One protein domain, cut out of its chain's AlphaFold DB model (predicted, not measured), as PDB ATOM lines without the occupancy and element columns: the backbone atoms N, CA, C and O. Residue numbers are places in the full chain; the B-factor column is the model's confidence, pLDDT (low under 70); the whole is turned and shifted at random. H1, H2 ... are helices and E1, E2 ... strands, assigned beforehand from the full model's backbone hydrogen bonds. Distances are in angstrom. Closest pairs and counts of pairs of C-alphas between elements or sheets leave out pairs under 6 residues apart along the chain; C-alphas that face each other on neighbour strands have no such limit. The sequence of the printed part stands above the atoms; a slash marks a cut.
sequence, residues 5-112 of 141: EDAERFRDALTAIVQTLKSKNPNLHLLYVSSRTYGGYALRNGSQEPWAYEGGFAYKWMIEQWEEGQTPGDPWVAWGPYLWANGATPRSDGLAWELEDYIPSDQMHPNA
ATOM      1  N   GLU A   5     -84.150 -39.917 -28.895       95.88
ATOM      2  CA  GLU A   5     -83.619 -38.848 -28.033       95.88
ATOM      3  C   GLU A   5     -84.716 -37.949 -27.426       95.88
ATOM      4  O   GLU A   5     -84.709 -37.678 -26.223       95.88
ATOM      5  N   ASP A   6     -85.708 -37.526 -28.223       92.94
ATOM      6  CA  ASP A   6     -86.829 -36.718 -27.712       92.94
ATOM      7  C   ASP A   6     -87.678 -37.502 -26.687       92.94
ATOM      8  O   ASP A   6     -88.138 -36.934 -25.692       92.94
ATOM      9  N   ALA A   7     -87.855 -38.812 -26.890       96.00
ATOM     10  CA  ALA A   7     -88.620 -39.675 -25.993       96.00
ATOM     11  C   ALA A   7     -87.856 -39.978 -24.692       96.00
ATOM     12  O   ALA A   7     -88.456 -39.986 -23.618       96.00
ATOM     13  N   GLU A   8     -86.535 -40.155 -24.754       97.56
ATOM     14  CA  GLU A   8     -85.678 -40.291 -23.569       97.56
ATOM     15  C   GLU A   8     -85.671 -39.008 -22.738       97.56
ATOM     16  O   GLU A   8     -85.860 -39.047 -21.521       97.56
ATOM     17  N   ARG A   9     -85.560 -37.847 -23.391       95.94
ATOM     18  CA  ARG A   9     -85.675 -36.561 -22.701       95.94
ATOM     19  C   ARG A   9     -87.048 -36.391 -22.055       95.94
ATOM     20  O   ARG A   9     -87.148 -35.848 -20.952       95.94
ATOM     21  N   PHE A  10     -88.112 -36.835 -22.726       95.94
ATOM     22  CA  PHE A  10     -89.452 -36.780 -22.156       95.94
ATOM     23  C   PHE A  10     -89.610 -37.738 -20.969       95.94
ATOM     24  O   PHE A  10     -90.180 -37.333 -19.958       95.94
ATOM     25  N   ARG A  11     -89.038 -38.949 -21.027       97.06
ATOM     26  CA  ARG A  11     -88.966 -39.881 -19.888       97.06
ATOM     27  C   ARG A  11     -88.319 -39.208 -18.682       97.06
ATOM     28  O   ARG A  11     -88.901 -39.220 -17.603       97.06
ATOM     29  N   ASP A  12     -87.164 -38.572 -18.866       96.88
ATOM     30  CA  ASP A  12     -86.441 -37.923 -17.766       96.88
ATOM     31  C   ASP A  12     -87.253 -36.773 -17.151       96.88
ATOM     32  O   ASP A  12     -87.308 -36.613 -15.928       96.88
ATOM     33  N   ALA A  13     -87.956 -36.003 -17.991       96.75
ATOM     34  CA  ALA A  13     -88.877 -34.971 -17.529       96.75
ATOM     35  C   ALA A  13     -90.065 -35.556 -16.744       96.75
ATOM     36  O   ALA A  13     -90.434 -35.009 -15.703       96.75
ATOM     37  N   LEU A  14     -90.648 -36.668 -17.201       96.44
ATOM     38  CA  LEU A  14     -91.721 -37.363 -16.490       96.44
ATOM     39  C   LEU A  14     -91.236 -37.882 -15.129       96.44
ATOM     40  O   LEU A  14     -91.892 -37.619 -14.122       96.44
ATOM     41  N   THR A  15     -90.055 -38.503 -15.060       95.88
ATOM     42  CA  THR A  15     -89.434 -38.942 -13.799       95.88
ATOM     43  C   THR A  15     -89.270 -37.778 -12.815       95.88
ATOM     44  O   THR A  15     -89.652 -37.887 -11.646       95.88
ATOM     45  N   ALA A  16     -88.776 -36.626 -13.280       96.06
ATOM     46  CA  ALA A  16     -88.649 -35.428 -12.447       96.06
ATOM     47  C   ALA A  16     -90.013 -34.894 -11.960       96.06
ATOM     48  O   ALA A  16     -90.128 -34.416 -10.824       96.06
ATOM     49  N   ILE A  17     -91.063 -34.998 -12.784       95.94
ATOM     50  CA  ILE A  17     -92.435 -34.651 -12.390       95.94
ATOM     51  C   ILE A  17     -92.921 -35.579 -11.273       95.94
ATOM     52  O   ILE A  17     -93.422 -35.069 -10.272       95.94
ATOM     53  N   VAL A  18     -92.736 -36.900 -11.381       95.44
ATOM     54  CA  VAL A  18     -93.137 -37.856 -10.327       95.44
ATOM     55  C   VAL A  18     -92.468 -37.513  -8.994       95.44
ATOM     56  O   VAL A  18     -93.143 -37.379  -7.971       95.44
ATOM     57  N   GLN A  19     -91.153 -37.279  -9.010       93.81
ATOM     58  CA  GLN A  19     -90.390 -36.895  -7.817       93.81
ATOM     59  C   GLN A  19     -90.889 -35.570  -7.219       93.81
ATOM     60  O   GLN A  19     -91.057 -35.442  -6.003       93.81
ATOM     61  N   THR A  20     -91.188 -34.587  -8.073       96.25
ATOM     62  CA  THR A  20     -91.737 -33.292  -7.649       96.25
ATOM     63  C   THR A  20     -93.125 -33.446  -7.033       96.25
ATOM     64  O   THR A  20     -93.411 -32.830  -6.004       96.25
ATOM     65  N   LEU A  21     -93.993 -34.267  -7.632       95.75
ATOM     66  CA  LEU A  21     -95.333 -34.536  -7.117       95.75
ATOM     67  C   LEU A  21     -95.267 -35.170  -5.729       95.75
ATOM     68  O   LEU A  21     -95.972 -34.700  -4.838       95.75
ATOM     69  N   LYS A  22     -94.388 -36.155  -5.517       94.56
ATOM     70  CA  LYS A  22     -94.190 -36.782  -4.203       94.56
ATOM     71  C   LYS A  22     -93.652 -35.807  -3.161       94.56
ATOM     72  O   LYS A  22     -94.170 -35.744  -2.052       94.56
ATOM     73  N   SER A  23     -92.650 -35.011  -3.530       95.50
ATOM     74  CA  SER A  23     -92.069 -33.996  -2.643       95.50
ATOM     75  C   SER A  23     -93.114 -32.974  -2.177       95.50
ATOM     76  O   SER A  23     -93.182 -32.632  -0.998       95.50
ATOM     77  N   LYS A  24     -93.988 -32.528  -3.090       97.31
ATOM     78  CA  LYS A  24     -95.058 -31.568  -2.780       97.31
ATOM     79  C   LYS A  24     -96.272 -32.192  -2.096       97.31
ATOM     80  O   LYS A  24     -97.015 -31.479  -1.428       97.31
ATOM     81  N   ASN A  25     -96.485 -33.494  -2.265       97.12
ATOM     82  CA  ASN A  25     -97.636 -34.221  -1.740       97.12
ATOM     83  C   ASN A  25     -97.138 -35.491  -1.032       97.12
ATOM     84  O   ASN A  25     -97.168 -36.570  -1.625       97.12
ATOM     85  N   PRO A  26     -96.700 -35.401   0.239       95.44
ATOM     86  CA  PRO A  26     -96.119 -36.545   0.948       95.44
ATOM     87  C   PRO A  26     -97.040 -37.776   1.023       95.44
ATOM     88  O   PRO A  26     -96.551 -38.903   1.022       95.44
ATOM     89  N   ASN A  27     -98.362 -37.564   1.002       96.81
ATOM     90  CA  ASN A  27     -99.392 -38.616   1.015       96.81
ATOM     91  C   ASN A  27     -99.767 -39.140  -0.387       96.81
ATOM     92  O   ASN A  27    -100.737 -39.882  -0.534       96.81
ATOM     93  N   LEU A  28     -99.059 -38.727  -1.443       95.88
ATOM     94  CA  LEU A  28     -99.239 -39.300  -2.772       95.88
ATOM     95  C   LEU A  28     -98.648 -40.711  -2.784       95.88
ATOM     96  O   LEU A  28     -97.437 -40.865  -2.640       95.88
ATOM     97  N   HIS A  29     -99.503 -41.712  -2.976       93.88
ATOM     98  CA  HIS A  29     -99.110 -43.126  -3.017       93.88
ATOM     99  C   HIS A  29     -99.310 -43.776  -4.389       93.88
ATOM    100  O   HIS A  29     -98.759 -44.842  -4.645       93.88
ATOM    101  N   LEU A  30    -100.094 -43.149  -5.265       94.69
ATOM    102  CA  LEU A  30    -100.562 -43.746  -6.509       94.69
ATOM    103  C   LEU A  30    -100.591 -42.708  -7.627       94.69
ATOM    104  O   LEU A  30    -101.185 -41.642  -7.458       94.69
ATOM    105  N   LEU A  31     -99.987 -43.032  -8.768       95.81
ATOM    106  CA  LEU A  31     -99.993 -42.188  -9.958       95.81
ATOM    107  C   LEU A  31    -100.239 -43.024 -11.218       95.81
ATOM    108  O   LEU A  31     -99.420 -43.859 -11.589       95.81
ATOM    109  N   TYR A  32    -101.339 -42.735 -11.916       97.06
ATOM    110  CA  TYR A  32    -101.604 -43.288 -13.244       97.06
ATOM    111  C   TYR A  32    -101.195 -42.300 -14.329       97.06
ATOM    112  O   TYR A  32    -101.584 -41.130 -14.283       97.06
ATOM    113  N   VAL A  33    -100.462 -42.773 -15.334       96.44
ATOM    114  CA  VAL A  33    -100.053 -41.967 -16.491       96.44
ATOM    115  C   VAL A  33    -100.732 -42.451 -17.765       96.44
ATOM    116  O   VAL A  33    -100.773 -43.641 -18.056       96.44
ATOM    117  N   SER A  34    -101.302 -41.523 -18.528       96.81
ATOM    118  CA  SER A  34    -101.963 -41.807 -19.807       96.81
ATOM    119  C   SER A  34    -101.198 -41.135 -20.940       96.81
ATOM    120  O   SER A  34    -100.685 -40.029 -20.768       96.81
ATOM    121  N   SER A  35    -101.135 -41.790 -22.100       95.88
ATOM    122  CA  SER A  35    -100.530 -41.199 -23.296       95.88
ATOM    123  C   SER A  35    -101.348 -40.008 -23.804       95.88
ATOM    124  O   SER A  35    -102.513 -39.827 -23.450       95.88
ATOM    125  N   ARG A  36    -100.772 -39.228 -24.720       94.56
ATOM    126  CA  ARG A  36    -101.532 -38.260 -25.520       94.56
ATOM    127  C   ARG A  36    -102.464 -38.987 -26.503       94.56
ATOM    128  O   ARG A  36    -102.233 -40.148 -26.841       94.56
ATOM    129  N   THR A  37    -103.499 -38.299 -26.981       96.69
ATOM    130  CA  THR A  37    -104.249 -38.684 -28.188       96.69
ATOM    131  C   THR A  37    -103.410 -38.452 -29.457       96.69
ATOM    132  O   THR A  37    -102.297 -37.915 -29.389       96.69
ATOM    133  N   TYR A  38    -103.932 -38.845 -30.624       97.69
ATOM    134  CA  TYR A  38    -103.239 -38.690 -31.908       97.69
ATOM    135  C   TYR A  38    -102.836 -37.230 -32.186       97.69
ATOM    136  O   TYR A  38    -103.549 -36.285 -31.830       97.69
ATOM    137  N   GLY A  39    -101.650 -37.019 -32.761       96.38
ATOM    138  CA  GLY A  39    -101.096 -35.682 -33.020       96.38
ATOM    139  C   GLY A  39    -101.061 -35.251 -34.478       96.38
ATOM    140  O   GLY A  39    -100.649 -34.125 -34.746       96.38
ATOM    141  N   GLY A  40    -101.458 -36.117 -35.412       96.69
ATOM    142  CA  GLY A  40    -101.133 -35.936 -36.829       96.69
ATOM    143  C   GLY A  40    -101.991 -34.909 -37.560       96.69
ATOM    144  O   GLY A  40    -101.670 -34.563 -38.690       96.69
ATOM    145  N   TYR A  41    -103.059 -34.416 -36.930       96.56
ATOM    146  CA  TYR A  41    -103.934 -33.396 -37.508       96.56
ATOM    147  C   TYR A  41    -103.567 -31.965 -37.094       96.56
ATOM    148  O   TYR A  41    -104.086 -31.024 -37.673       96.56
ATOM    149  N   ALA A  42    -102.669 -31.767 -36.125       95.62
ATOM    150  CA  ALA A  42    -102.413 -30.448 -35.548       95.62
ATOM    151  C   ALA A  42    -101.979 -29.392 -36.587       95.62
ATOM    152  O   ALA A  42    -101.010 -29.582 -37.318       95.62
ATOM    153  N   LEU A  43    -102.636 -28.225 -36.580       94.06
ATOM    154  CA  LEU A  43    -102.313 -27.087 -37.461       94.06
ATOM    155  C   LEU A  43    -101.206 -26.171 -36.916       94.06
ATOM    156  O   LEU A  43    -100.831 -25.187 -37.555       94.06
ATOM    157  N   ARG A  44    -100.699 -26.445 -35.713       85.88
ATOM    158  CA  ARG A  44     -99.644 -25.659 -35.063       85.88
ATOM    159  C   ARG A  44     -98.641 -26.560 -34.360       85.88
ATOM    160  O   ARG A  44     -98.985 -27.662 -33.938       85.88
ATOM    161  N   ASN A  45     -97.442 -26.021 -34.144       83.88
ATOM    162  CA  ASN A  45     -96.392 -26.688 -33.383       83.88
ATOM    163  C   ASN A  45     -96.853 -27.009 -31.952       83.88
ATOM    164  O   ASN A  45     -97.524 -26.211 -31.295       83.88
ATOM    165  N   GLY A  46     -96.450 -28.179 -31.470       79.88
ATOM    166  CA  GLY A  46     -96.773 -28.721 -30.155       79.88
ATOM    167  C   GLY A  46     -96.397 -30.197 -30.127       79.88
ATOM    168  O   GLY A  46     -95.444 -30.597 -30.783       79.88
ATOM    169  N   SER A  47     -97.163 -31.030 -29.431       80.94
ATOM    170  CA  SER A  47     -96.955 -32.488 -29.416       80.94
ATOM    171  C   SER A  47     -97.613 -33.174 -30.624       80.94
ATOM    172  O   SER A  47     -98.526 -33.977 -30.456       80.94
ATOM    173  N   GLN A  48     -97.215 -32.799 -31.839       91.75
ATOM    174  CA  GLN A  48     -97.667 -33.428 -33.090       91.75
ATOM    175  C   GLN A  48     -96.994 -34.791 -33.321       91.75
ATOM    176  O   GLN A  48     -96.116 -35.184 -32.554       91.75
ATOM    177  N   GLU A  49     -97.381 -35.521 -34.366       94.50
ATOM    178  CA  GLU A  49     -96.636 -36.729 -34.755       94.50
ATOM    179  C   GLU A  49     -95.259 -36.363 -35.346       94.50
ATOM    180  O   GLU A  49     -95.151 -35.359 -36.057       94.50
ATOM    181  N   PRO A  50     -94.198 -37.145 -35.064       93.44
ATOM    182  CA  PRO A  50     -94.208 -38.433 -34.357       93.44
ATOM    183  C   PRO A  50     -94.119 -38.330 -32.822       93.44
ATOM    184  O   PRO A  50     -94.202 -39.346 -32.145       93.44
ATOM    185  N   TRP A  51     -93.985 -37.137 -32.234       93.38
ATOM    186  CA  TRP A  51     -93.796 -36.989 -30.783       93.38
ATOM    187  C   TRP A  51     -94.972 -37.500 -29.940       93.38
ATOM    188  O   TRP A  51     -94.763 -37.985 -28.830       93.38
ATOM    189  N   ALA A  52     -96.210 -37.404 -30.437       95.06
ATOM    190  CA  ALA A  52     -97.372 -37.964 -29.744       95.06
ATOM    191  C   ALA A  52     -97.308 -39.498 -29.655       95.06
ATOM    192  O   ALA A  52     -97.562 -40.046 -28.580       95.06
ATOM    193  N   TYR A  53     -96.929 -40.171 -30.743       95.69
ATOM    194  CA  TYR A  53     -96.656 -41.606 -30.755       95.69
ATOM    195  C   TYR A  53     -95.435 -41.969 -29.895       95.69
ATOM    196  O   TYR A  53     -95.517 -42.831 -29.018       95.69
ATOM    197  N   GLU A  54     -94.313 -41.276 -30.095       95.81
ATOM    198  CA  GLU A  54     -93.047 -41.537 -29.403       95.81
ATOM    199  C   GLU A  54     -93.151 -41.322 -27.887       95.81
ATOM    200  O   GLU A  54     -92.516 -42.038 -27.111       95.81
ATOM    201  N   GLY A  55     -94.013 -40.404 -27.439       95.44
ATOM    202  CA  GLY A  55     -94.290 -40.186 -26.023       95.44
ATOM    203  C   GLY A  55     -94.793 -41.438 -25.300       95.44
ATOM    204  O   GLY A  55     -94.529 -41.594 -24.111       95.44
ATOM    205  N   GLY A  56     -95.433 -42.376 -26.006       96.88
ATOM    206  CA  GLY A  56     -95.789 -43.685 -25.456       96.88
ATOM    207  C   GLY A  56     -94.578 -44.467 -24.933       96.88
ATOM    208  O   GLY A  56     -94.648 -45.061 -23.858       96.88
ATOM    209  N   PHE A  57     -93.441 -44.404 -25.631       97.94
ATOM    210  CA  PHE A  57     -92.196 -45.033 -25.181       97.94
ATOM    211  C   PHE A  57     -91.630 -44.342 -23.942       97.94
ATOM    212  O   PHE A  57     -91.152 -45.021 -23.041       97.94
ATOM    213  N   ALA A  58     -91.751 -43.016 -23.850       97.56
ATOM    214  CA  ALA A  58     -91.305 -42.267 -22.678       97.56
ATOM    215  C   ALA A  58     -92.034 -42.708 -21.396       97.56
ATOM    216  O   ALA A  58     -91.389 -42.989 -20.386       97.56
ATOM    217  N   TYR A  59     -93.370 -42.829 -21.446       97.75
ATOM    218  CA  TYR A  59     -94.159 -43.347 -20.322       97.75
ATOM    219  C   TYR A  59     -93.786 -44.795 -19.985       97.75
ATOM    220  O   TYR A  59     -93.600 -45.113 -18.812       97.75
ATOM    221  N   LYS A  60     -93.627 -45.649 -21.008       97.88
ATOM    222  CA  LYS A  60     -93.220 -47.050 -20.839       97.88
ATOM    223  C   LYS A  60     -91.891 -47.158 -20.102       97.88
ATOM    224  O   LYS A  60     -91.822 -47.810 -19.067       97.88
ATOM    225  N   TRP A  61     -90.861 -46.488 -20.610       98.00
ATOM    226  CA  TRP A  61     -89.521 -46.548 -20.039       98.00
ATOM    227  C   TRP A  61     -89.460 -45.941 -18.640       98.00
ATOM    228  O   TRP A  61     -88.706 -46.431 -17.811       98.00
ATOM    229  N   MET A  62     -90.255 -44.908 -18.343       97.31
ATOM    230  CA  MET A  62     -90.342 -44.364 -16.984       97.31
ATOM    231  C   MET A  62     -90.909 -45.404 -16.003       97.31
ATOM    232  O   MET A  62     -90.386 -45.546 -14.900       97.31
ATOM    233  N   ILE A  63     -91.962 -46.132 -16.392       97.19
ATOM    234  CA  ILE A  63     -92.538 -47.201 -15.561       97.19
ATOM    235  C   ILE A  63     -91.528 -48.341 -15.387       97.19
ATOM    236  O   ILE A  63     -91.305 -48.770 -14.262       97.19
ATOM    237  N   GLU A  64     -90.845 -48.767 -16.452       96.69
ATOM    238  CA  GLU A  64     -89.808 -49.808 -16.369       96.69
ATOM    239  C   GLU A  64     -88.654 -49.395 -15.437       96.69
ATOM    240  O   GLU A  64     -88.229 -50.178 -14.593       96.69
ATOM    241  N   GLN A  65     -88.204 -48.135 -15.491       94.81
ATOM    242  CA  GLN A  65     -87.209 -47.613 -14.543       94.81
ATOM    243  C   GLN A  65     -87.691 -47.662 -13.087       94.81
ATOM    244  O   GLN A  65     -86.891 -47.887 -12.177       94.81
ATOM    245  N   TRP A  66     -88.981 -47.427 -12.843       94.19
ATOM    246  CA  TRP A  66     -89.577 -47.579 -11.517       94.19
ATOM    247  C   TRP A  66     -89.597 -49.048 -11.073       94.19
ATOM    248  O   TRP A  66     -89.155 -49.344  -9.963       94.19
ATOM    249  N   GLU A  67     -90.012 -49.970 -11.945       93.06
ATOM    250  CA  GLU A  67     -90.056 -51.415 -11.664       93.06
ATOM    251  C   GLU A  67     -88.663 -52.002 -11.384       93.06
ATOM    252  O   GLU A  67     -88.505 -52.860 -10.517       93.06
ATOM    253  N   GLU A  68     -87.638 -51.497 -12.071       95.38
ATOM    254  CA  GLU A  68     -86.234 -51.877 -11.883       95.38
ATOM    255  C   GLU A  68     -85.573 -51.211 -10.659       95.38
ATOM    256  O   GLU A  68     -84.399 -51.456 -10.372       95.38
ATOM    257  N   GLY A  69     -86.299 -50.362  -9.922       92.19
ATOM    258  CA  GLY A  69     -85.792 -49.678  -8.729       92.19
ATOM    259  C   GLY A  69     -84.807 -48.541  -9.019       92.19
ATOM    260  O   GLY A  69     -84.079 -48.113  -8.123       92.19
ATOM    261  N   GLN A  70     -84.775 -48.028 -10.254       91.19
ATOM    262  CA  GLN A  70     -83.949 -46.873 -10.629       91.19
ATOM    263  C   GLN A  70     -84.531 -45.545 -10.114       91.19
ATOM    264  O   GLN A  70     -83.842 -44.524 -10.080       91.19
ATOM    265  N   THR A  71     -85.799 -45.548  -9.696       86.44
ATOM    266  CA  THR A  71     -86.464 -44.421  -9.031       86.44
ATOM    267  C   THR A  71     -87.035 -44.863  -7.677       86.44
ATOM    268  O   THR A  71     -87.195 -46.063  -7.444       86.44
ATOM    269  N   PRO A  72     -87.319 -43.934  -6.740       81.62
ATOM    270  CA  PRO A  72     -87.953 -44.291  -5.474       81.62
ATOM    271  C   PRO A  72     -89.288 -45.019  -5.692       81.62
ATOM    272  O   PRO A  72     -90.131 -44.548  -6.449       81.62
ATOM    273  N   GLY A  73     -89.508 -46.124  -4.974       83.94
ATOM    274  CA  GLY A  73     -90.707 -46.969  -5.106       83.94
ATOM    275  C   GLY A  73     -92.027 -46.355  -4.608       83.94
ATOM    276  O   GLY A  73     -93.031 -47.055  -4.540       83.94
ATOM    277  N   ASP A  74     -92.040 -45.076  -4.228       87.81
ATOM    278  CA  ASP A  74     -93.210 -44.357  -3.714       87.81
ATOM    279  C   ASP A  74     -93.259 -42.948  -4.347       87.81
ATOM    280  O   ASP A  74     -92.319 -42.168  -4.150       87.81
ATOM    281  N   PRO A  75     -94.319 -42.588  -5.098       94.00
ATOM    282  CA  PRO A  75     -95.559 -43.338  -5.307       94.00
ATOM    283  C   PRO A  75     -95.390 -44.549  -6.226       94.00
ATOM    284  O   PRO A  75     -94.452 -44.618  -7.019       94.00
ATOM    285  N   TRP A  76     -96.345 -45.476  -6.155       95.25
ATOM    286  CA  TRP A  76     -96.503 -46.492  -7.188       95.25
ATOM    287  C   TRP A  76     -96.977 -45.822  -8.485       95.25
ATOM    288  O   TRP A  76     -97.971 -45.086  -8.482       95.25
ATOM    289  N   VAL A  77     -96.246 -46.049  -9.579       95.56
ATOM    290  CA  VAL A  77     -96.528 -45.468 -10.898       95.56
ATOM    291  C   VAL A  77     -96.970 -46.568 -11.853       95.56
ATOM    292  O   VAL A  77     -96.286 -47.577 -11.997       95.56
ATOM    293  N   ALA A  78     -98.102 -46.361 -12.521       95.38
ATOM    294  CA  ALA A  78     -98.675 -47.340 -13.436       95.38
ATOM    295  C   ALA A  78     -99.343 -46.687 -14.647       95.38
ATOM    296  O   ALA A  78     -99.604 -45.481 -14.685       95.38
ATOM    297  N   TRP A  79     -99.657 -47.502 -15.648       97.25
ATOM    298  CA  TRP A  79    -100.454 -47.073 -16.788       97.25
ATOM    299  C   TRP A  79    -101.885 -46.732 -16.374       97.25
ATOM    300  O   TRP A  79    -102.555 -47.518 -15.714       97.25
ATOM    301  N   GLY A  80    -102.361 -45.572 -16.816       97.50
ATOM    302  CA  GLY A  80    -103.785 -45.310 -17.009       97.50
ATOM    303  C   GLY A  80    -104.259 -45.838 -18.371       97.50
ATOM    304  O   GLY A  80    -103.551 -46.613 -19.021       97.50
ATOM    305  N   PRO A  81    -105.432 -45.411 -18.871       97.31
ATOM    306  CA  PRO A  81    -105.852 -45.775 -20.219       97.31
ATOM    307  C   PRO A  81    -104.854 -45.258 -21.266       97.31
ATOM    308  O   PRO A  81    -104.456 -44.092 -21.263       97.31
ATOM    309  N   TYR A  82    -104.478 -46.116 -22.213       97.44
ATOM    310  CA  TYR A  82    -103.626 -45.721 -23.335       97.44
ATOM    311  C   TYR A  82    -104.479 -45.014 -24.398       97.44
ATOM    312  O   TYR A  82    -105.267 -45.665 -25.089       97.44
ATOM    313  N   LEU A  83    -104.360 -43.686 -24.504       97.88
ATOM    314  CA  LEU A  83    -105.246 -42.831 -25.310       97.88
ATOM    315  C   LEU A  83    -104.826 -42.709 -26.781       97.88
ATOM    316  O   LEU A  83    -105.603 -42.217 -27.600       97.88
ATOM    317  N   TRP A  84    -103.610 -43.119 -27.133       98.00
ATOM    318  CA  TRP A  84    -103.121 -43.005 -28.502       98.00
ATOM    319  C   TRP A  84    -103.729 -44.093 -29.406       98.00
ATOM    320  O   TRP A  84    -103.865 -45.256 -29.010       98.00
ATOM    321  N   ALA A  85    -104.070 -43.697 -30.631       98.06
ATOM    322  CA  ALA A  85    -104.409 -44.553 -31.767       98.06
ATOM    323  C   ALA A  85    -103.898 -43.875 -33.050       98.06
ATOM    324  O   ALA A  85    -103.694 -42.660 -33.056       98.06
ATOM    325  N   ASN A  86    -103.691 -44.638 -34.126       97.50
ATOM    326  CA  ASN A  86    -103.111 -44.126 -35.371       97.50
ATOM    327  C   ASN A  86    -104.160 -43.413 -36.243       97.50
ATOM    328  O   ASN A  86    -104.615 -43.953 -37.257       97.50
ATOM    329  N   GLY A  87    -104.572 -42.216 -35.820       97.44
ATOM    330  CA  GLY A  87    -105.637 -41.453 -36.470       97.44
ATOM    331  C   GLY A  87    -106.893 -42.305 -36.665       97.44
ATOM    332  O   GLY A  87    -107.280 -43.061 -35.770       97.44
ATOM    333  N   ALA A  88    -107.479 -42.237 -37.857       98.19
ATOM    334  CA  ALA A  88    -108.663 -43.002 -38.249       98.19
ATOM    335  C   ALA A  88    -108.446 -44.531 -38.327       98.19
ATOM    336  O   ALA A  88    -109.396 -45.278 -38.542       98.19
ATOM    337  N   THR A  89    -107.211 -45.033 -38.175       98.38
ATOM    338  CA  THR A  89    -106.952 -46.480 -38.154       98.38
ATOM    339  C   THR A  89    -107.304 -47.042 -36.775       98.38
ATOM    340  O   THR A  89    -106.606 -46.728 -35.803       98.38
ATOM    341  N   PRO A  90    -108.331 -47.905 -36.661       97.69
ATOM    342  CA  PRO A  90    -108.747 -48.424 -35.370       97.69
ATOM    343  C   PRO A  90    -107.689 -49.347 -34.772       97.69
ATOM    344  O   PRO A  90    -107.113 -50.201 -35.452       97.69
ATOM    345  N   ARG A  91    -107.485 -49.220 -33.465       97.12
ATOM    346  CA  ARG A  91    -106.830 -50.246 -32.652       97.12
ATOM    347  C   ARG A  91    -107.694 -51.505 -32.559       97.12
ATOM    348  O   ARG A  91    -108.865 -51.516 -32.930       97.12
ATOM    349  N   SER A  92    -107.128 -52.565 -31.990       97.38
ATOM    350  CA  SER A  92    -107.837 -53.826 -31.733       97.38
ATOM    351  C   SER A  92    -109.065 -53.683 -30.822       97.38
ATOM    352  O   SER A  92    -109.972 -54.504 -30.898       97.38
ATOM    353  N   ASP A  93    -109.109 -52.645 -29.986       96.12
ATOM    354  CA  ASP A  93    -110.243 -52.281 -29.128       96.12
ATOM    355  C   ASP A  93    -111.216 -51.281 -29.782       96.12
ATOM    356  O   ASP A  93    -112.154 -50.816 -29.138       96.12
ATOM    357  N   GLY A  94    -111.009 -50.947 -31.059       97.56
ATOM    358  CA  GLY A  94    -111.850 -50.026 -31.819       97.56
ATOM    359  C   GLY A  94    -111.561 -48.541 -31.584       97.56
ATOM    360  O   GLY A  94    -112.220 -47.705 -32.200       97.56
ATOM    361  N   LEU A  95    -110.587 -48.175 -30.739       98.31
ATOM    362  CA  LEU A  95    -110.200 -46.773 -30.579       98.31
ATOM    363  C   LEU A  95    -109.556 -46.246 -31.871       98.31
ATOM    364  O   LEU A  95    -108.545 -46.778 -32.326       98.31
ATOM    365  N   ALA A  96    -110.111 -45.162 -32.401       98.50
ATOM    366  CA  ALA A  96    -109.575 -44.359 -33.498       98.50
ATOM    367  C   ALA A  96    -109.753 -42.870 -33.166       98.50
ATOM    368  O   ALA A  96    -110.533 -42.535 -32.272       98.50
ATOM    369  N   TRP A  97    -109.052 -41.988 -33.871       98.44
ATOM    370  CA  TRP A  97    -109.187 -40.533 -33.782       98.44
ATOM    371  C   TRP A  97    -109.443 -39.964 -35.171       98.44
ATOM    372  O   TRP A  97    -108.545 -39.986 -36.009       98.44
ATOM    373  N   GLU A  98    -110.646 -39.454 -35.404       98.44
ATOM    374  CA  GLU A  98    -110.986 -38.786 -36.665       98.44
ATOM    375  C   GLU A  98    -110.548 -37.319 -36.635       98.44
ATOM    376  O   GLU A  98    -110.328 -36.746 -35.567       98.44
ATOM    377  N   LEU A  99    -110.443 -36.669 -37.795       97.94
ATOM    378  CA  LEU A  99    -110.150 -35.232 -37.842       97.94
ATOM    379  C   LEU A  99    -111.222 -34.423 -37.089       97.94
ATOM    380  O   LEU A  99    -110.917 -33.474 -36.363       97.94
ATOM    381  N   GLU A 100    -112.477 -34.846 -37.216       98.31
ATOM    382  CA  GLU A 100    -113.648 -34.253 -36.579       98.31
ATOM    383  C   GLU A 100    -113.627 -34.399 -35.058       98.31
ATOM    384  O   GLU A 100    -114.362 -33.678 -34.387       98.31
ATOM    385  N   ASP A 101    -112.775 -35.263 -34.496       98.38
ATOM    386  CA  ASP A 101    -112.615 -35.389 -33.049       98.38
ATOM    387  C   ASP A 101    -111.918 -34.158 -32.425       98.38
ATOM    388  O   ASP A 101    -111.892 -34.029 -31.197       98.38
ATOM    389  N   TYR A 102    -111.387 -33.231 -33.229       97.69
ATOM    390  CA  TYR A 102    -110.606 -32.081 -32.771       97.69
ATOM    391  C   TYR A 102    -111.306 -30.737 -33.016       97.69
ATOM    392  O   TYR A 102    -112.226 -30.612 -33.823       97.69
ATOM    393  N   ILE A 103    -110.872 -29.696 -32.301       97.31
ATOM    394  CA  ILE A 103    -111.350 -28.324 -32.512       97.31
ATOM    395  C   ILE A 103    -110.900 -27.851 -33.907       97.31
ATOM    396  O   ILE A 103    -109.695 -27.816 -34.162       97.31
ATOM    397  N   PRO A 104    -111.809 -27.410 -34.802       97.25
ATOM    398  CA  PRO A 104    -111.450 -27.088 -36.188       97.25
ATOM    399  C   PRO A 104    -110.375 -26.005 -36.354       97.25
ATOM    400  O   PRO A 104    -109.654 -26.008 -37.347       97.25
ATOM    401  N   SER A 105    -110.264 -25.075 -35.400       96.06
ATOM    402  CA  SER A 105    -109.314 -23.961 -35.464       96.06
ATOM    403  C   SER A 105    -107.868 -24.338 -35.129       96.06
ATOM    404  O   SER A 105    -106.972 -23.557 -35.448       96.06
ATOM    405  N   ASP A 106    -107.615 -25.491 -34.497       94.88
ATOM    406  CA  ASP A 106    -106.248 -25.939 -34.194       94.88
ATOM    407  C   ASP A 106    -105.946 -27.406 -34.521       94.88
ATOM    408  O   ASP A 106    -104.769 -27.757 -34.630       94.88
ATOM    409  N   GLN A 107    -106.978 -28.240 -34.688       95.62
ATOM    410  CA  GLN A 107    -106.892 -29.678 -34.967       95.62
ATOM    411  C   GLN A 107    -105.948 -30.425 -34.000       95.62
ATOM    412  O   GLN A 107    -105.340 -31.440 -34.331       95.62
ATOM    413  N   MET A 108    -105.794 -29.891 -32.785       93.88
ATOM    414  CA  MET A 108    -104.855 -30.355 -31.765       93.88
ATOM    415  C   MET A 108    -105.582 -30.727 -30.480       93.88
ATOM    416  O   MET A 108    -105.265 -31.749 -29.871       93.88
ATOM    417  N   HIS A 109    -106.537 -29.903 -30.054       94.88
ATOM    418  CA  HIS A 109    -107.324 -30.176 -28.860       94.88
ATOM    419  C   HIS A 109    -108.569 -30.992 -29.206       94.88
ATOM    420  O   HIS A 109    -109.232 -30.670 -30.193       94.88
ATOM    421  N   PRO A 110    -108.925 -32.006 -28.396       96.56
ATOM    422  CA  PRO A 110    -110.208 -32.683 -28.524       96.56
ATOM    423  C   PRO A 110    -111.364 -31.680 -28.448       96.56
ATOM    424  O   PRO A 110    -111.352 -30.764 -27.624       96.56
ATOM    425  N   ASN A 111    -112.384 -31.864 -29.282       98.06
ATOM    426  CA  ASN A 111    -113.627 -31.111 -29.159       98.06
ATOM    427  C   ASN A 111    -114.461 -31.608 -27.950       98.06
ATOM    428  O   ASN A 111    -114.028 -32.461 -27.169       98.06
ATOM    429  N   ALA A 112    -115.685 -31.095 -27.788       98.31
ATOM    430  CA  ALA A 112    -116.556 -31.483 -26.677       98.31
ATOM    431  C   ALA A 112    -116.917 -32.986 -26.672       98.31
ATOM    432  O   ALA A 112    -116.824 -33.626 -25.623       98.31
TER     433      ALA A 112
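Overview. This is residues 5 to 112 of the 141 residues of the protein "SGNH/GDSL hydrolase family protein" of Paenibacillus ginsengarvi (UniProt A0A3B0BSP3). Two helices, H1 and H2, cross in one half of the domain, with a small ribbon of two parallel strands, E1 and E2, beside residues 59 to 67 of H2. At the other end of the longest axis, residues 38 to 50 and 85 to 112 make a head with no named element. The printed part has 108 residues, with two named helices and two named strands in the order H1 E1 H2 E2; it is mostly helix by its named elements, which hold 45 residues, under half. It is only just compact, close to loose, with a radius of gyration of the C-alphas of 15.5 A, and spans 41 by 30 by 29 A.

Arrangement. Start with H1, residues 5 to 24, whose residues 6 to 15 alone touch H2, residues 51 to 67; their closest C-alphas, Arg 11 and Ala 58, are 4.4 A apart. They run the same way at a steep tilt of 54 degrees. E1, residues 30 to 33, is near H1 and is the parallel neighbour of E2, residues 76 to 79, at 28 degrees; look for N 31 and O 76, 2.9 A apart, within hydrogen-bond range. E1, H2 and E2 form a strand-helix-strand unit, two parallel neighbour strands with a helix between them in the chain, and its crossover is right-handed. The closest C-alphas of H2 and E2, Ile 63 and Val 77, are 6.4 A apart. H1 and E2 are only just apart, at 8.4 A. Every O i to N i+4 pair is within hydrogen-bond range in H1, and 11 of 13 are in H2.

Along the chain. Find C-alpha 5 at (-83.619, -38.848, -28.033); from there H1 runs 28.7 A to C-alpha 24. E1 measures 10.2 A from C-alpha 30 to 33. H2 begins at C-alpha 51, (-93.796, -36.989, -30.783), and runs 24.2 A to C-alpha 67. E2, 10.4 A long, ends at C-alpha 79, (-100.454, -47.073, -16.788).

Size, cuts and confidence. The two C-alphas farthest apart, Gly 69 and Ser 105, are 43.9 A apart. The link from E1 to H2 is long, with 17 residues. The printed part has no cut, and no printed residue is under 70 in pLDDT.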